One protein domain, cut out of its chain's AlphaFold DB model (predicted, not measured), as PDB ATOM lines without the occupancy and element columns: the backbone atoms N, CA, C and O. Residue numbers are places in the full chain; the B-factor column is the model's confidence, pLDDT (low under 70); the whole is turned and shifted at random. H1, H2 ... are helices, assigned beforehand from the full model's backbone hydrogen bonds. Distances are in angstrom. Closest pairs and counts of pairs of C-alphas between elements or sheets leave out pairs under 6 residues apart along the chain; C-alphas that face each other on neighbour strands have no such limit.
ATOM      1  N   ALA A  37     -13.129 -35.232  34.678       81.25
ATOM      2  CA  ALA A  37     -12.787 -36.577  35.103       81.25
ATOM      3  C   ALA A  37     -13.778 -37.280  36.038       81.25
ATOM      4  O   ALA A  37     -13.609 -38.466  36.322       81.25
ATOM      5  N   THR A  38     -14.757 -36.555  36.567       80.81
ATOM      6  CA  THR A  38     -15.678 -37.055  37.600       80.81
ATOM      7  C   THR A  38     -17.068 -37.364  37.069       80.81
ATOM      8  O   THR A  38     -17.863 -37.934  37.803       80.81
ATOM      9  N   ASP A  39     -17.345 -36.989  35.823       80.94
ATOM     10  CA  ASP A  39     -18.606 -37.310  35.165       80.94
ATOM     11  C   ASP A  39     -18.613 -38.768  34.673       80.94
ATOM     12  O   ASP A  39     -17.589 -39.301  34.216       80.94
ATOM     13  N   ASP A  40     -19.782 -39.398  34.750       80.31
ATOM     14  CA  ASP A  40     -20.028 -40.756  34.260       80.31
ATOM     15  C   ASP A  40     -19.931 -40.816  32.723       80.31
ATOM     16  O   ASP A  40     -19.649 -41.876  32.163       80.31
ATOM     17  N   ASP A  41     -20.103 -39.676  32.042       84.25
ATOM     18  CA  ASP A  41     -20.002 -39.536  30.582       84.25
ATOM     19  C   ASP A  41     -18.576 -39.242  30.070       84.25
ATOM     20  O   ASP A  41     -18.349 -39.079  28.866       84.25
ATOM     21  N   SER A  42     -17.585 -39.171  30.964       88.69
ATOM     22  CA  SER A  42     -16.235 -38.703  30.622       88.69
ATOM     23  C   SER A  42     -15.555 -39.527  29.517       88.69
ATOM     24  O   SER A  42     -14.805 -38.977  28.704       88.69
ATOM     25  N   CYS A  43     -15.854 -40.825  29.417       92.19
ATOM     26  CA  CYS A  43     -15.384 -41.658  28.310       92.19
ATOM     27  C   CYS A  43     -16.117 -41.400  26.988       92.19
ATOM     28  O   CYS A  43     -15.478 -41.422  25.934       92.19
ATOM     29  N   ASP A  44     -17.413 -41.089  27.013       90.25
ATOM     30  CA  ASP A  44     -18.151 -40.699  25.807       90.25
ATOM     31  C   ASP A  44     -17.621 -39.369  25.264       90.25
ATOM     32  O   ASP A  44     -17.377 -39.231  24.059       90.25
ATOM     33  N   ARG A  45     -17.332 -38.414  26.156       88.12
ATOM     34  CA  ARG A  45     -16.674 -37.150  25.802       88.12
ATOM     35  C   ARG A  45     -15.286 -37.371  25.212       88.12
ATOM     36  O   ARG A  45     -14.967 -36.769  24.185       88.12
ATOM     37  N   TRP A  46     -14.487 -38.267  25.796       91.56
ATOM     38  CA  TRP A  46     -13.190 -38.656  25.238       91.56
ATOM     39  C   TRP A  46     -13.326 -39.212  23.818       91.56
ATOM     40  O   TRP A  46     -12.679 -38.731  22.890       91.56
ATOM     41  N   VAL A  47     -14.207 -40.191  23.610       91.25
ATOM     42  CA  VAL A  47     -14.415 -40.816  22.296       91.25
ATOM     43  C   VAL A  47     -14.902 -39.789  21.268       91.25
ATOM     44  O   VAL A  47     -14.392 -39.738  20.143       91.25
ATOM     45  N   ALA A  48     -15.846 -38.928  21.653       89.06
ATOM     46  CA  ALA A  48     -16.356 -37.860  20.802       89.06
ATOM     47  C   ALA A  48     -15.266 -36.843  20.428       89.06
ATOM     48  O   ALA A  48     -15.232 -36.386  19.278       89.06
ATOM     49  N   ALA A  49     -14.370 -36.527  21.368       88.56
ATOM     50  CA  ALA A  49     -13.209 -35.675  21.149       88.56
ATOM     51  C   ALA A  49     -12.235 -36.290  20.135       88.56
ATOM     52  O   ALA A  49     -11.854 -35.643  19.158       88.56
ATOM     53  N   ARG A  50     -11.921 -37.580  20.295       89.25
ATOM     54  CA  ARG A  50     -10.982 -38.322  19.437       89.25
ATOM     55  C   ARG A  50     -11.485 -38.528  18.009       89.25
ATOM     56  O   ARG A  50     -10.684 -38.563  17.078       89.25
ATOM     57  N   ALA A  51     -12.799 -38.620  17.807       85.31
ATOM     58  CA  ALA A  51     -13.400 -38.719  16.474       85.31
ATOM     59  C   ALA A  51     -13.362 -37.392  15.686       85.31
ATOM     60  O   ALA A  51     -13.523 -37.369  14.461       85.31
ATOM     61  N   ALA A  52     -13.158 -36.265  16.367       73.56
ATOM     62  CA  ALA A  52     -13.338 -34.940  15.801       73.56
ATOM     63  C   ALA A  52     -12.047 -34.381  15.193       73.56
ATOM     64  O   ALA A  52     -11.442 -33.430  15.680       73.56
ATOM     65  N   ASN A  53     -11.644 -34.929  14.047       62.50
ATOM     66  CA  ASN A  53     -10.404 -34.526  13.380       62.50
ATOM     67  C   ASN A  53     -10.336 -33.031  12.976       62.50
ATOM     68  O   ASN A  53      -9.242 -32.545  12.683       62.50
ATOM     69  N   ARG A  54     -11.449 -32.275  12.961       60.44
ATOM     70  CA  ARG A  54     -11.484 -30.852  12.543       60.44
ATOM     71  C   ARG A  54     -12.318 -29.900  13.420       60.44
ATOM     72  O   ARG A  54     -12.419 -28.732  13.064       60.44
ATOM     73  N   ASP A  55     -12.878 -30.352  14.541       70.50
ATOM     74  CA  ASP A  55     -13.638 -29.478  15.450       70.50
ATOM     75  C   ASP A  55     -12.715 -28.957  16.562       70.50
ATOM     76  O   ASP A  55     -12.169 -29.731  17.351       70.50
ATOM     77  N   ALA A  56     -12.502 -27.640  16.595       67.69
ATOM     78  CA  ALA A  56     -11.607 -26.996  17.552       67.69
ATOM     79  C   ALA A  56     -12.076 -27.171  19.005       67.69
ATOM     80  O   ALA A  56     -11.238 -27.370  19.879       67.69
ATOM     81  N   THR A  57     -13.387 -27.165  19.255       68.19
ATOM     82  CA  THR A  57     -13.956 -27.323  20.600       68.19
ATOM     83  C   THR A  57     -13.722 -28.735  21.122       68.19
ATOM     84  O   THR A  57     -13.292 -28.926  22.253       68.19
ATOM     85  N   ARG A  58     -13.892 -29.746  20.272       69.31
ATOM     86  CA  ARG A  58     -13.665 -31.146  20.657       69.31
ATOM     87  C   ARG A  58     -12.189 -31.489  20.877       69.31
ATOM     88  O   ARG A  58     -11.875 -32.346  21.696       69.31
ATOM     89  N   ARG A  59     -11.264 -30.771  20.232       76.44
ATOM     90  CA  ARG A  59      -9.828 -30.860  20.561       76.44
ATOM     91  C   ARG A  59      -9.499 -30.302  21.946       76.44
ATOM     92  O   ARG A  59      -8.523 -30.745  22.548       76.44
ATOM     93  N   VAL A  60     -10.289 -29.351  22.451       83.31
ATOM     94  CA  VAL A  60     -10.122 -28.830  23.815       83.31
ATOM     95  C   VAL A  60     -10.445 -29.920  24.833       83.31
ATOM     96  O   VAL A  60      -9.663 -30.097  25.756       83.31
ATOM     97  N   ASP A  61     -11.505 -30.707  24.636       84.19
ATOM     98  CA  ASP A  61     -11.836 -31.821  25.537       84.19
ATOM     99  C   ASP A  61     -10.729 -32.886  25.586       84.19
ATOM    100  O   ASP A  61     -10.342 -33.318  26.674       84.19
ATOM    101  N   GLU A  62     -10.156 -33.266  24.435       89.19
ATOM    102  CA  GLU A  62      -8.996 -34.172  24.397       89.19
ATOM    103  C   GLU A  62      -7.819 -33.579  25.187       89.19
ATOM    104  O   GLU A  62      -7.254 -34.238  26.063       89.19
ATOM    105  N   TYR A  63      -7.469 -32.319  24.912       89.69
ATOM    106  CA  TYR A  63      -6.354 -31.644  25.569       89.69
ATOM    107  C   TYR A  63      -6.556 -31.514  27.083       89.69
ATOM    108  O   TYR A  63      -5.638 -31.798  27.856       89.69
ATOM    109  N   LEU A  64      -7.751 -31.110  27.516       90.44
ATOM    110  CA  LEU A  64      -8.108 -30.984  28.925       90.44
ATOM    111  C   LEU A  64      -8.062 -32.343  29.622       90.44
ATOM    112  O   LEU A  64      -7.503 -32.435  30.713       90.44
ATOM    113  N   THR A  65      -8.569 -33.399  28.983       92.56
ATOM    114  CA  THR A  65      -8.555 -34.755  29.544       92.56
ATOM    115  C   THR A  65      -7.123 -35.248  29.733       92.56
ATOM    116  O   THR A  65      -6.753 -35.689  30.821       92.56
ATOM    117  N   VAL A  66      -6.277 -35.123  28.705       95.00
ATOM    118  CA  VAL A  66      -4.872 -35.552  28.784       95.00
ATOM    119  C   VAL A  66      -4.103 -34.733  29.818       95.00
ATOM    120  O   VAL A  66      -3.361 -35.303  30.616       95.00
ATOM    121  N   THR A  67      -4.299 -33.414  29.850       95.00
ATOM    122  CA  THR A  67      -3.635 -32.529  30.820       95.00
ATOM    123  C   THR A  67      -4.061 -32.866  32.249       95.00
ATOM    124  O   THR A  67      -3.220 -32.949  33.144       95.00
ATOM    125  N   TRP A  68      -5.353 -33.126  32.463       95.06
ATOM    126  CA  TRP A  68      -5.875 -33.554  33.756       95.06
ATOM    127  C   TRP A  68      -5.249 -34.886  34.197       95.06
ATOM    128  O   TRP A  68      -4.745 -34.984  35.317       95.06
ATOM    129  N   MET A  69      -5.170 -35.872  33.296       96.62
ATOM    130  CA  MET A  69      -4.515 -37.161  33.558       96.62
ATOM    131  C   MET A  69      -3.036 -36.992  33.921       96.62
ATOM    132  O   MET A  69      -2.556 -37.613  34.866       96.62
ATOM    133  N   GLN A  70      -2.301 -36.137  33.204       97.06
ATOM    134  CA  GLN A  70      -0.898 -35.846  33.516       97.06
ATOM    135  C   GLN A  70      -0.737 -35.225  34.907       97.06
ATOM    136  O   GLN A  70       0.150 -35.634  35.658       97.06
ATOM    137  N   GLY A  71      -1.603 -34.270  35.261       96.56
ATOM    138  CA  GLY A  71      -1.619 -33.651  36.585       96.56
ATOM    139  C   GLY A  71      -1.896 -34.668  37.692       96.56
ATOM    140  O   GLY A  71      -1.139 -34.737  38.660       96.56
ATOM    141  N   TYR A  72      -2.922 -35.505  37.510       97.12
ATOM    142  CA  TYR A  72      -3.269 -36.571  38.448       97.12
ATOM    143  C   TYR A  72      -2.101 -37.542  38.659       97.12
ATOM    144  O   TYR A  72      -1.678 -37.763  39.793       97.12
ATOM    145  N   LEU A  73      -1.540 -38.084  37.573       97.81
ATOM    146  CA  LEU A  73      -0.444 -39.053  37.641       97.81
ATOM    147  C   LEU A  73       0.813 -38.449  38.276       97.81
ATOM    148  O   LEU A  73       1.484 -39.120  39.054       97.81
ATOM    149  N   SER A  74       1.123 -37.187  37.975       97.94
ATOM    150  CA  SER A  74       2.235 -36.462  38.599       97.94
ATOM    151  C   SER A  74       2.045 -36.322  40.107       97.94
ATOM    152  O   SER A  74       2.936 -36.688  40.878       97.94
ATOM    153  N   GLY A  75       0.863 -35.867  40.534       97.50
ATOM    154  CA  GLY A  75       0.524 -35.731  41.948       97.50
ATOM    155  C   GLY A  75       0.590 -37.066  42.686       97.50
ATOM    156  O   GLY A  75       1.291 -37.172  43.690       97.50
ATOM    157  N   ALA A  76      -0.060 -38.102  42.149       96.81
ATOM    158  CA  ALA A  76      -0.051 -39.439  42.736       96.81
ATOM    159  C   ALA A  76       1.374 -40.005  42.842       96.81
ATOM    160  O   ALA A  76       1.775 -40.480  43.904       96.81
ATOM    161  N   ASN A  77       2.173 -39.892  41.777       97.25
ATOM    162  CA  ASN A  77       3.559 -40.355  41.770       97.25
ATOM    163  C   ASN A  77       4.407 -39.643  42.832       97.25
ATOM    164  O   ASN A  77       5.161 -40.295  43.549       97.25
ATOM    165  N   MET A  78       4.248 -38.324  42.985       97.12
ATOM    166  CA  MET A  78       4.935 -37.560  44.028       97.12
ATOM    167  C   MET A  78       4.493 -37.989  45.432       97.12
ATOM    168  O   MET A  78       5.341 -38.175  46.300       97.12
ATOM    169  N   THR A  79       3.190 -38.175  45.664       96.50
ATOM    170  CA  THR A  79       2.664 -38.639  46.955       96.50
ATOM    171  C   THR A  79       3.219 -40.014  47.324       96.50
ATOM    172  O   THR A  79       3.646 -40.214  48.461       96.50
ATOM    173  N   HIS A  80       3.267 -40.947  46.373       93.25
ATOM    174  CA  HIS A  80       3.853 -42.268  46.590       93.25
ATOM    175  C   HIS A  80       5.363 -42.189  46.842       93.25
ATOM    176  O   HIS A  80       5.836 -42.717  47.846       93.25
ATOM    177  N   ALA A  81       6.102 -41.451  46.010       94.56
ATOM    178  CA  ALA A  81       7.546 -41.275  46.152       94.56
ATOM    179  C   ALA A  81       7.947 -40.590  47.469       94.56
ATOM    180  O   ALA A  81       9.008 -40.879  48.017       94.56
ATOM    181  N   TYR A  82       7.103 -39.691  47.989       95.88
ATOM    182  CA  TYR A  82       7.310 -39.068  49.296       95.88
ATOM    183  C   TYR A  82       7.188 -40.083  50.441       95.88
ATOM    184  O   TYR A  82       7.933 -39.995  51.416       95.88
ATOM    185  N   ALA A  83       6.274 -41.050  50.325       95.62
ATOM    186  CA  ALA A  83       6.103 -42.116  51.311       95.62
ATOM    187  C   ALA A  83       7.200 -43.193  51.206       95.62
ATOM    188  O   ALA A  83       7.721 -43.641  52.225       95.62
ATOM    189  N   ASP A  84       7.565 -43.593  49.986       94.38
ATOM    190  CA  ASP A  84       8.694 -44.480  49.694       94.38
ATOM    191  C   ASP A  84       9.297 -44.130  48.320       94.38
ATOM    192  O   ASP A  84       8.662 -44.394  47.291       94.38
ATOM    193  N   PRO A  85      10.539 -43.608  48.258       93.00
ATOM    194  CA  PRO A  85      11.191 -43.245  46.999       93.00
ATOM    195  C   PRO A  85      11.289 -44.386  45.978       93.00
ATOM    196  O   PRO A  85      11.374 -44.120  44.781       93.00
ATOM    197  N   LYS A  86      11.256 -45.655  46.415       91.88
ATOM    198  CA  LYS A  86      11.294 -46.823  45.516       91.88
ATOM    199  C   LYS A  86      10.003 -47.023  44.726       91.88
ATOM    200  O   LYS A  86       9.993 -47.793  43.773       91.88
ATOM    201  N   THR A  87       8.923 -46.353  45.122       91.69
ATOM    202  CA  THR A  87       7.617 -46.425  44.453       91.69
ATOM    203  C   THR A  87       7.445 -45.373  43.358       91.69
ATOM    204  O   THR A  87       6.419 -45.366  42.677       91.69
ATOM    205  N   ALA A  88       8.439 -44.497  43.167       94.19
ATOM    206  CA  ALA A  88       8.449 -43.537  42.076       94.19
ATOM    207  C   ALA A  88       8.511 -44.263  40.725       94.19
ATOM    208  O   ALA A  88       9.373 -45.113  40.502       94.19
ATOM    209  N   VAL A  89       7.634 -43.887  39.798       95.88
ATOM    210  CA  VAL A  89       7.586 -44.473  38.455       95.88
ATOM    211  C   VAL A  89       7.804 -43.433  37.365       95.88
ATOM    212  O   VAL A  89       7.527 -42.241  37.527       95.88
ATOM    213  N   ALA A  90       8.269 -43.904  36.209       95.69
ATOM    214  CA  ALA A  90       8.303 -43.101  34.997       95.69
ATOM    215  C   ALA A  90       6.880 -42.891  34.461       95.69
ATOM    216  O   ALA A  90       6.157 -43.849  34.168       95.69
ATOM    217  N   LEU A  91       6.488 -41.627  34.300       96.81
ATOM    218  CA  LEU A  91       5.161 -41.276  33.809       96.81
ATOM    219  C   LEU A  91       5.074 -41.362  32.277       96.81
ATOM    220  O   LEU A  91       6.037 -41.040  31.575       96.81
ATOM    221  N   PRO A  92       3.927 -41.800  31.730       96.81
ATOM    222  CA  PRO A  92       3.721 -41.873  30.290       96.81
ATOM    223  C   PRO A  92       3.651 -40.476  29.656       96.81
ATOM    224  O   PRO A  92       3.189 -39.510  30.259       96.81
ATOM    225  N   SER A  93       4.062 -40.382  28.389       97.12
ATOM    226  CA  SER A  93       3.840 -39.183  27.574       97.12
ATOM    227  C   SER A  93       2.354 -38.997  27.248       97.12
ATOM    228  O   SER A  93       1.589 -39.962  27.272       97.12
ATOM    229  N   ALA A  94       1.962 -37.782  26.849       95.19
ATOM    230  CA  ALA A  94       0.602 -37.464  26.400       95.19
ATOM    231  C   ALA A  94       0.073 -38.465  25.355       95.19
ATOM    232  O   ALA A  94      -1.011 -39.009  25.513       95.19
ATOM    233  N   VAL A  95       0.887 -38.801  24.347       95.62
ATOM    234  CA  VAL A  95       0.524 -39.777  23.301       95.62
ATOM    235  C   VAL A  95       0.223 -41.161  23.884       95.62
ATOM    236  O   VAL A  95      -0.722 -41.823  23.458       95.62
ATOM    237  N   ARG A  96       1.008 -41.615  24.869       96.94
ATOM    238  CA  ARG A  96       0.775 -42.911  25.523       96.94
ATOM    239  C   ARG A  96      -0.451 -42.878  26.431       96.94
ATOM    240  O   ARG A  96      -1.134 -43.893  26.512       96.94
ATOM    241  N   ILE A  97      -0.726 -41.746  27.080       97.62
ATOM    242  CA  ILE A  97      -1.959 -41.533  27.849       97.62
ATOM    243  C   ILE A  97      -3.163 -41.625  26.913       97.62
ATOM    244  O   ILE A  97      -4.041 -42.438  27.173       97.62
ATOM    245  N   SER A  98      -3.169 -40.898  25.789       96.25
ATOM    246  CA  SER A  98      -4.267 -40.955  24.817       96.25
ATOM    247  C   SER A  98      -4.500 -42.374  24.294       96.25
ATOM    248  O   SER A  98      -5.626 -42.851  24.303       96.25
ATOM    249  N   ALA A  99      -3.440 -43.091  23.905       96.56
ATOM    250  CA  ALA A  99      -3.569 -44.468  23.424       96.56
ATOM    251  C   ALA A  99      -4.088 -45.434  24.507       96.56
ATOM    252  O   ALA A  99      -4.824 -46.374  24.208       96.56
ATOM    253  N   TRP A 100      -3.700 -45.218  25.767       97.88
ATOM    254  CA  TRP A 100      -4.221 -45.994  26.888       97.88
ATOM    255  C   TRP A 100      -5.703 -45.688  27.133       97.88
ATOM    256  O   TRP A 100      -6.485 -46.622  27.284       97.88
ATOM    257  N   LEU A 101      -6.104 -44.413  27.084       96.75
ATOM    258  CA  LEU A 101      -7.499 -43.977  27.205       96.75
ATOM    259  C   LEU A 101      -8.380 -44.504  26.070       96.75
ATOM    260  O   LEU A 101      -9.479 -44.980  26.337       96.75
ATOM    261  N   ASP A 102      -7.881 -44.508  24.830       96.50
ATOM    262  CA  ASP A 102      -8.581 -45.077  23.671       96.50
ATOM    263  C   ASP A 102      -8.977 -46.546  23.931       96.50
ATOM    264  O   ASP A 102     -10.074 -46.980  23.573       96.50
ATOM    265  N   LYS A 103      -8.108 -47.316  24.601       97.19
ATOM    266  CA  LYS A 103      -8.415 -48.687  25.025       97.19
ATOM    267  C   LYS A 103      -9.321 -48.718  26.258       97.19
ATOM    268  O   LYS A 103     -10.315 -49.437  26.257       97.19
ATOM    269  N   ALA A 104      -8.977 -47.973  27.306       96.88
ATOM    270  CA  ALA A 104      -9.673 -48.014  28.588       96.88
ATOM    271  C   ALA A 104     -11.149 -47.614  28.450       96.88
ATOM    272  O   ALA A 104     -12.015 -48.340  28.922       96.88
ATOM    273  N   CYS A 105     -11.444 -46.540  27.715       95.44
ATOM    274  CA  CYS A 105     -12.817 -46.101  27.472       95.44
ATOM    275  C   CYS A 105     -13.608 -47.036  26.551       95.44
ATOM    276  O   CYS A 105     -14.832 -47.065  26.618       95.44
ATOM    277  N   LYS A 106     -12.941 -47.833  25.708       94.81
ATOM    278  CA  LYS A 106     -13.615 -48.883  24.932       94.81
ATOM    279  C   LYS A 106     -14.006 -50.073  25.810       94.81
ATOM    280  O   LYS A 106     -15.072 -50.652  25.611       94.81
ATOM    281  N   ASP A 107     -13.137 -50.449  26.742       96.38
ATOM    282  CA  ASP A 107     -13.352 -51.601  27.617       96.38
ATOM    283  C   ASP A 107     -14.312 -51.275  28.774       96.38
ATOM    284  O   ASP A 107     -15.069 -52.138  29.216       96.38
ATOM    285  N   GLU A 108     -14.291 -50.030  29.256       94.44
ATOM    286  CA  GLU A 108     -15.016 -49.566  30.440       94.44
ATOM    287  C   GLU A 108     -15.717 -48.211  30.190       94.44
ATOM    288  O   GLU A 108     -15.395 -47.212  30.831       94.44
ATOM    289  N   PRO A 109     -16.698 -48.144  29.272       92.69
ATOM    290  CA  PRO A 109     -17.256 -46.875  28.785       92.69
ATOM    291  C   PRO A 109     -18.011 -46.055  29.837       92.69
ATOM    292  O   PRO A 109     -18.218 -44.867  29.642       92.69
ATOM    293  N   ARG A 110     -18.431 -46.679  30.944       91.50
ATOM    294  CA  ARG A 110     -19.158 -46.018  32.044       91.50
ATOM    295  C   ARG A 110     -18.292 -45.767  33.273       91.50
ATOM    296  O   ARG A 110     -18.828 -45.451  34.328       91.50
ATOM    297  N   THR A 111     -16.986 -46.009  33.183       91.56
ATOM    298  CA  THR A 111     -16.074 -45.766  34.301       91.56
ATOM    299  C   THR A 111     -15.595 -44.317  34.233       91.56
ATOM    300  O   THR A 111     -14.941 -43.957  33.251       91.56
ATOM    301  N   PRO A 112     -15.850 -43.492  35.267       91.88
ATOM    302  CA  PRO A 112     -15.340 -42.127  35.310       91.88
ATOM    303  C   PRO A 112     -13.818 -42.064  35.143       91.88
ATOM    304  O   PRO A 112     -13.082 -42.880  35.714       91.88
ATOM    305  N   MET A 113     -13.333 -41.056  34.413       93.50
ATOM    306  CA  MET A 113     -11.909 -40.873  34.102       93.50
ATOM    307  C   MET A 113     -11.010 -40.899  35.347       93.50
ATOM    308  O   MET A 113      -9.880 -41.374  35.284       93.50
ATOM    309  N   PHE A 114     -11.499 -40.421  36.495       94.25
ATOM    310  CA  PHE A 114     -10.766 -40.464  37.758       94.25
ATOM    311  C   PHE A 114     -10.380 -41.890  38.170       94.25
ATOM    312  O   PHE A 114      -9.233 -42.138  38.547       94.25
ATOM    313  N   PHE A 115     -11.303 -42.848  38.051       95.75
ATOM    314  CA  PHE A 115     -11.012 -44.249  38.357       95.75
ATOM    315  C   PHE A 115     -10.083 -44.874  37.316       95.75
ATOM    316  O   PHE A 115      -9.236 -45.700  37.658       95.75
ATOM    317  N   LEU A 116     -10.180 -44.443  36.056       96.44
ATOM    318  CA  LEU A 116      -9.232 -44.843  35.017       96.44
ATOM    319  C   LEU A 116      -7.818 -44.308  35.306       96.44
ATOM    320  O   LEU A 116      -6.839 -45.030  35.132       96.44
ATOM    321  N   ALA A 117      -7.685 -43.088  35.823       97.00
ATOM    322  CA  ALA A 117      -6.395 -42.522  36.215       97.00
ATOM    323  C   ALA A 117      -5.734 -43.303  37.358       97.00
ATOM    324  O   ALA A 117      -4.554 -43.652  37.267       97.00
ATOM    325  N   ASP A 118      -6.505 -43.641  38.396       96.94
ATOM    326  CA  ASP A 118      -6.058 -44.508  39.491       96.94
ATOM    327  C   ASP A 118      -5.638 -45.895  38.973       96.94
ATOM    328  O   ASP A 118      -4.576 -46.418  39.327       96.94
ATOM    329  N   LYS A 119      -6.421 -46.474  38.054       97.69
ATOM    330  CA  LYS A 119      -6.085 -47.744  37.405       97.69
ATOM    331  C   LYS A 119      -4.757 -47.665  36.649       97.69
ATOM    332  O   LYS A 119      -3.908 -48.537  36.838       97.69
ATOM    333  N   LEU A 120      -4.544 -46.626  35.841       97.81
ATOM    334  CA  LEU A 120      -3.285 -46.422  35.123       97.81
ATOM    335  C   LEU A 120      -2.106 -46.259  36.094       97.81
ATOM    336  O   LEU A 120      -1.058 -46.869  35.886       97.81
ATOM    337  N   MET A 121      -2.269 -45.499  37.178       97.38
ATOM    338  CA  MET A 121      -1.235 -45.341  38.205       97.38
ATOM    339  C   MET A 121      -0.837 -46.698  38.812       97.38
ATOM    340  O   MET A 121       0.346 -47.049  38.849       97.38
ATOM    341  N   LYS A 122      -1.826 -47.523  39.177       96.25
ATOM    342  CA  LYS A 122      -1.610 -48.892  39.676       96.25
ATOM    343  C   LYS A 122      -0.939 -49.800  38.647       96.25
ATOM    344  O   LYS A 122      -0.140 -50.657  39.015       96.25
ATOM    345  N   GLU A 123      -1.264 -49.658  37.365       96.44
ATOM    346  CA  GLU A 123      -0.589 -50.393  36.291       96.44
ATOM    347  C   GLU A 123       0.880 -49.985  36.156       96.44
ATOM    348  O   GLU A 123       1.726 -50.852  35.947       96.44
ATOM    349  N   LEU A 124       1.199 -48.694  36.290       96.06
ATOM    350  CA  LEU A 124       2.574 -48.195  36.229       96.06
ATOM    351  C   LEU A 124       3.416 -48.701  37.406       96.06
ATOM    352  O   LEU A 124       4.546 -49.120  37.187       96.06
ATOM    353  N   GLN A 125       2.854 -48.744  38.616       93.69
ATOM    354  CA  GLN A 125       3.523 -49.267  39.820       93.69
ATOM    355  C   GLN A 125       3.853 -50.761  39.755       93.69
ATOM    356  O   GLN A 125       4.719 -51.234  40.483       93.69
ATOM    357  N   LYS A 126       3.160 -51.520  38.903       93.31
ATOM    358  CA  LYS A 126       3.418 -52.954  38.705       93.31
ATOM    359  C   LYS A 126       4.513 -53.230  37.677       93.31
ATOM    360  O   LYS A 126       4.868 -54.392  37.486       93.31
ATOM    361  N   ARG A 127       4.984 -52.211  36.954       83.88
ATOM    362  CA  ARG A 127       6.021 -52.397  35.936       83.88
ATOM    363  C   ARG A 127       7.383 -52.548  36.627       83.88
ATOM    364  O   ARG A 127       7.640 -51.796  37.562       83.88
TER     365      ARG A 127
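This is residues 37 to 127 of the 128 residues of an uncharacterized protein of Variovorax sp. OK202 (UniProt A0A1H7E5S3). One long helix, H2, makes the spine of the domain, and three shorter helices, H1, H3 and H4, pack on it at crossed angles. H1 makes a V with the first part of H2, H3 crosses H2 at nearly a right angle, and H4 runs steeply tilted beside residues 69 to 77 of H2; residues 84 to 93 fold back from the far end of H2 to the start of H3. The printed part has 91 residues, with four named helices in the order H1, H2, H3, H4 and no named strand: all helix. It is compact, with a radius of gyration of the C-alphas of 13.5 A, yet elongated in outline, spanning 43 by 23 by 21 A.

H2, the longest helix, runs from residue 56 to 83, 41.0 A from first to last C-alpha, from C-alpha 56 at (-11.607, -26.996, 17.552) to C-alpha 83 at (6.103, -42.116, 51.311). H1 is residues 42 to 51, 14.4 A long, and begins with C-alpha 42 at (-16.235, -38.703, 30.622). H3 is residues 94 to 107, 19.9 A long. H4 is residues 113 to 125, 18.5 A long, and ends with C-alpha 125 at (3.523, -49.267, 39.820).

H2 is the hub, touching the three other helices. With residues 58 to 65 it touches H1, at a steep tilt of 51 degrees, opposite ways; the closest C-alphas are those of Ala 49 and Arg 58, 4.6 A apart. Residues 66 to 70 of H2 touch residues 94 to 98 of H3, about perpendicular at 81 degrees, with the C-alphas of Val 66 and Ala 94 closest at 6.3 A. Residues 69 to 77 of H2 touch residues 117 to 121 of H4, at a steep tilt of 46 degrees, the same way; the C-alphas of Met 69 and Ala 117 are closest, at 6.3 A. The helix packing is mostly crossed: of the four pairs that touch, 0 are at a shallow tilt. H1 touches residues 102 to 105 of H3 at a steep tilt of 65 degrees, opposite ways, the C-alphas of Cys 43 and Cys 105 being closest at 5.2 A. H3 and H4 are close but not clearly touching, with the C-alphas of Ala 104 and Leu 116 closest at 7.2 A. H1 and H4 are also close but not clearly touching, the C-alphas of Ser 42 and Met 113 being closest at 6.0 A. In H1, H2 and H4 every O i to N i+4 pair is within hydrogen-bond range; in H3, 9 of 10 are.

The two C-alphas farthest apart are those of Arg 54 and Asp 84, 44.4 A. The printed part has no cut. The links H1 to H2 and H3 to H4 are tight, and H2 to H3 is short. The mean pLDDT of the printed part is 91.2; residues 53 to 54 and 56 to 58, of which 56 to 58 belong to H2, are under 70.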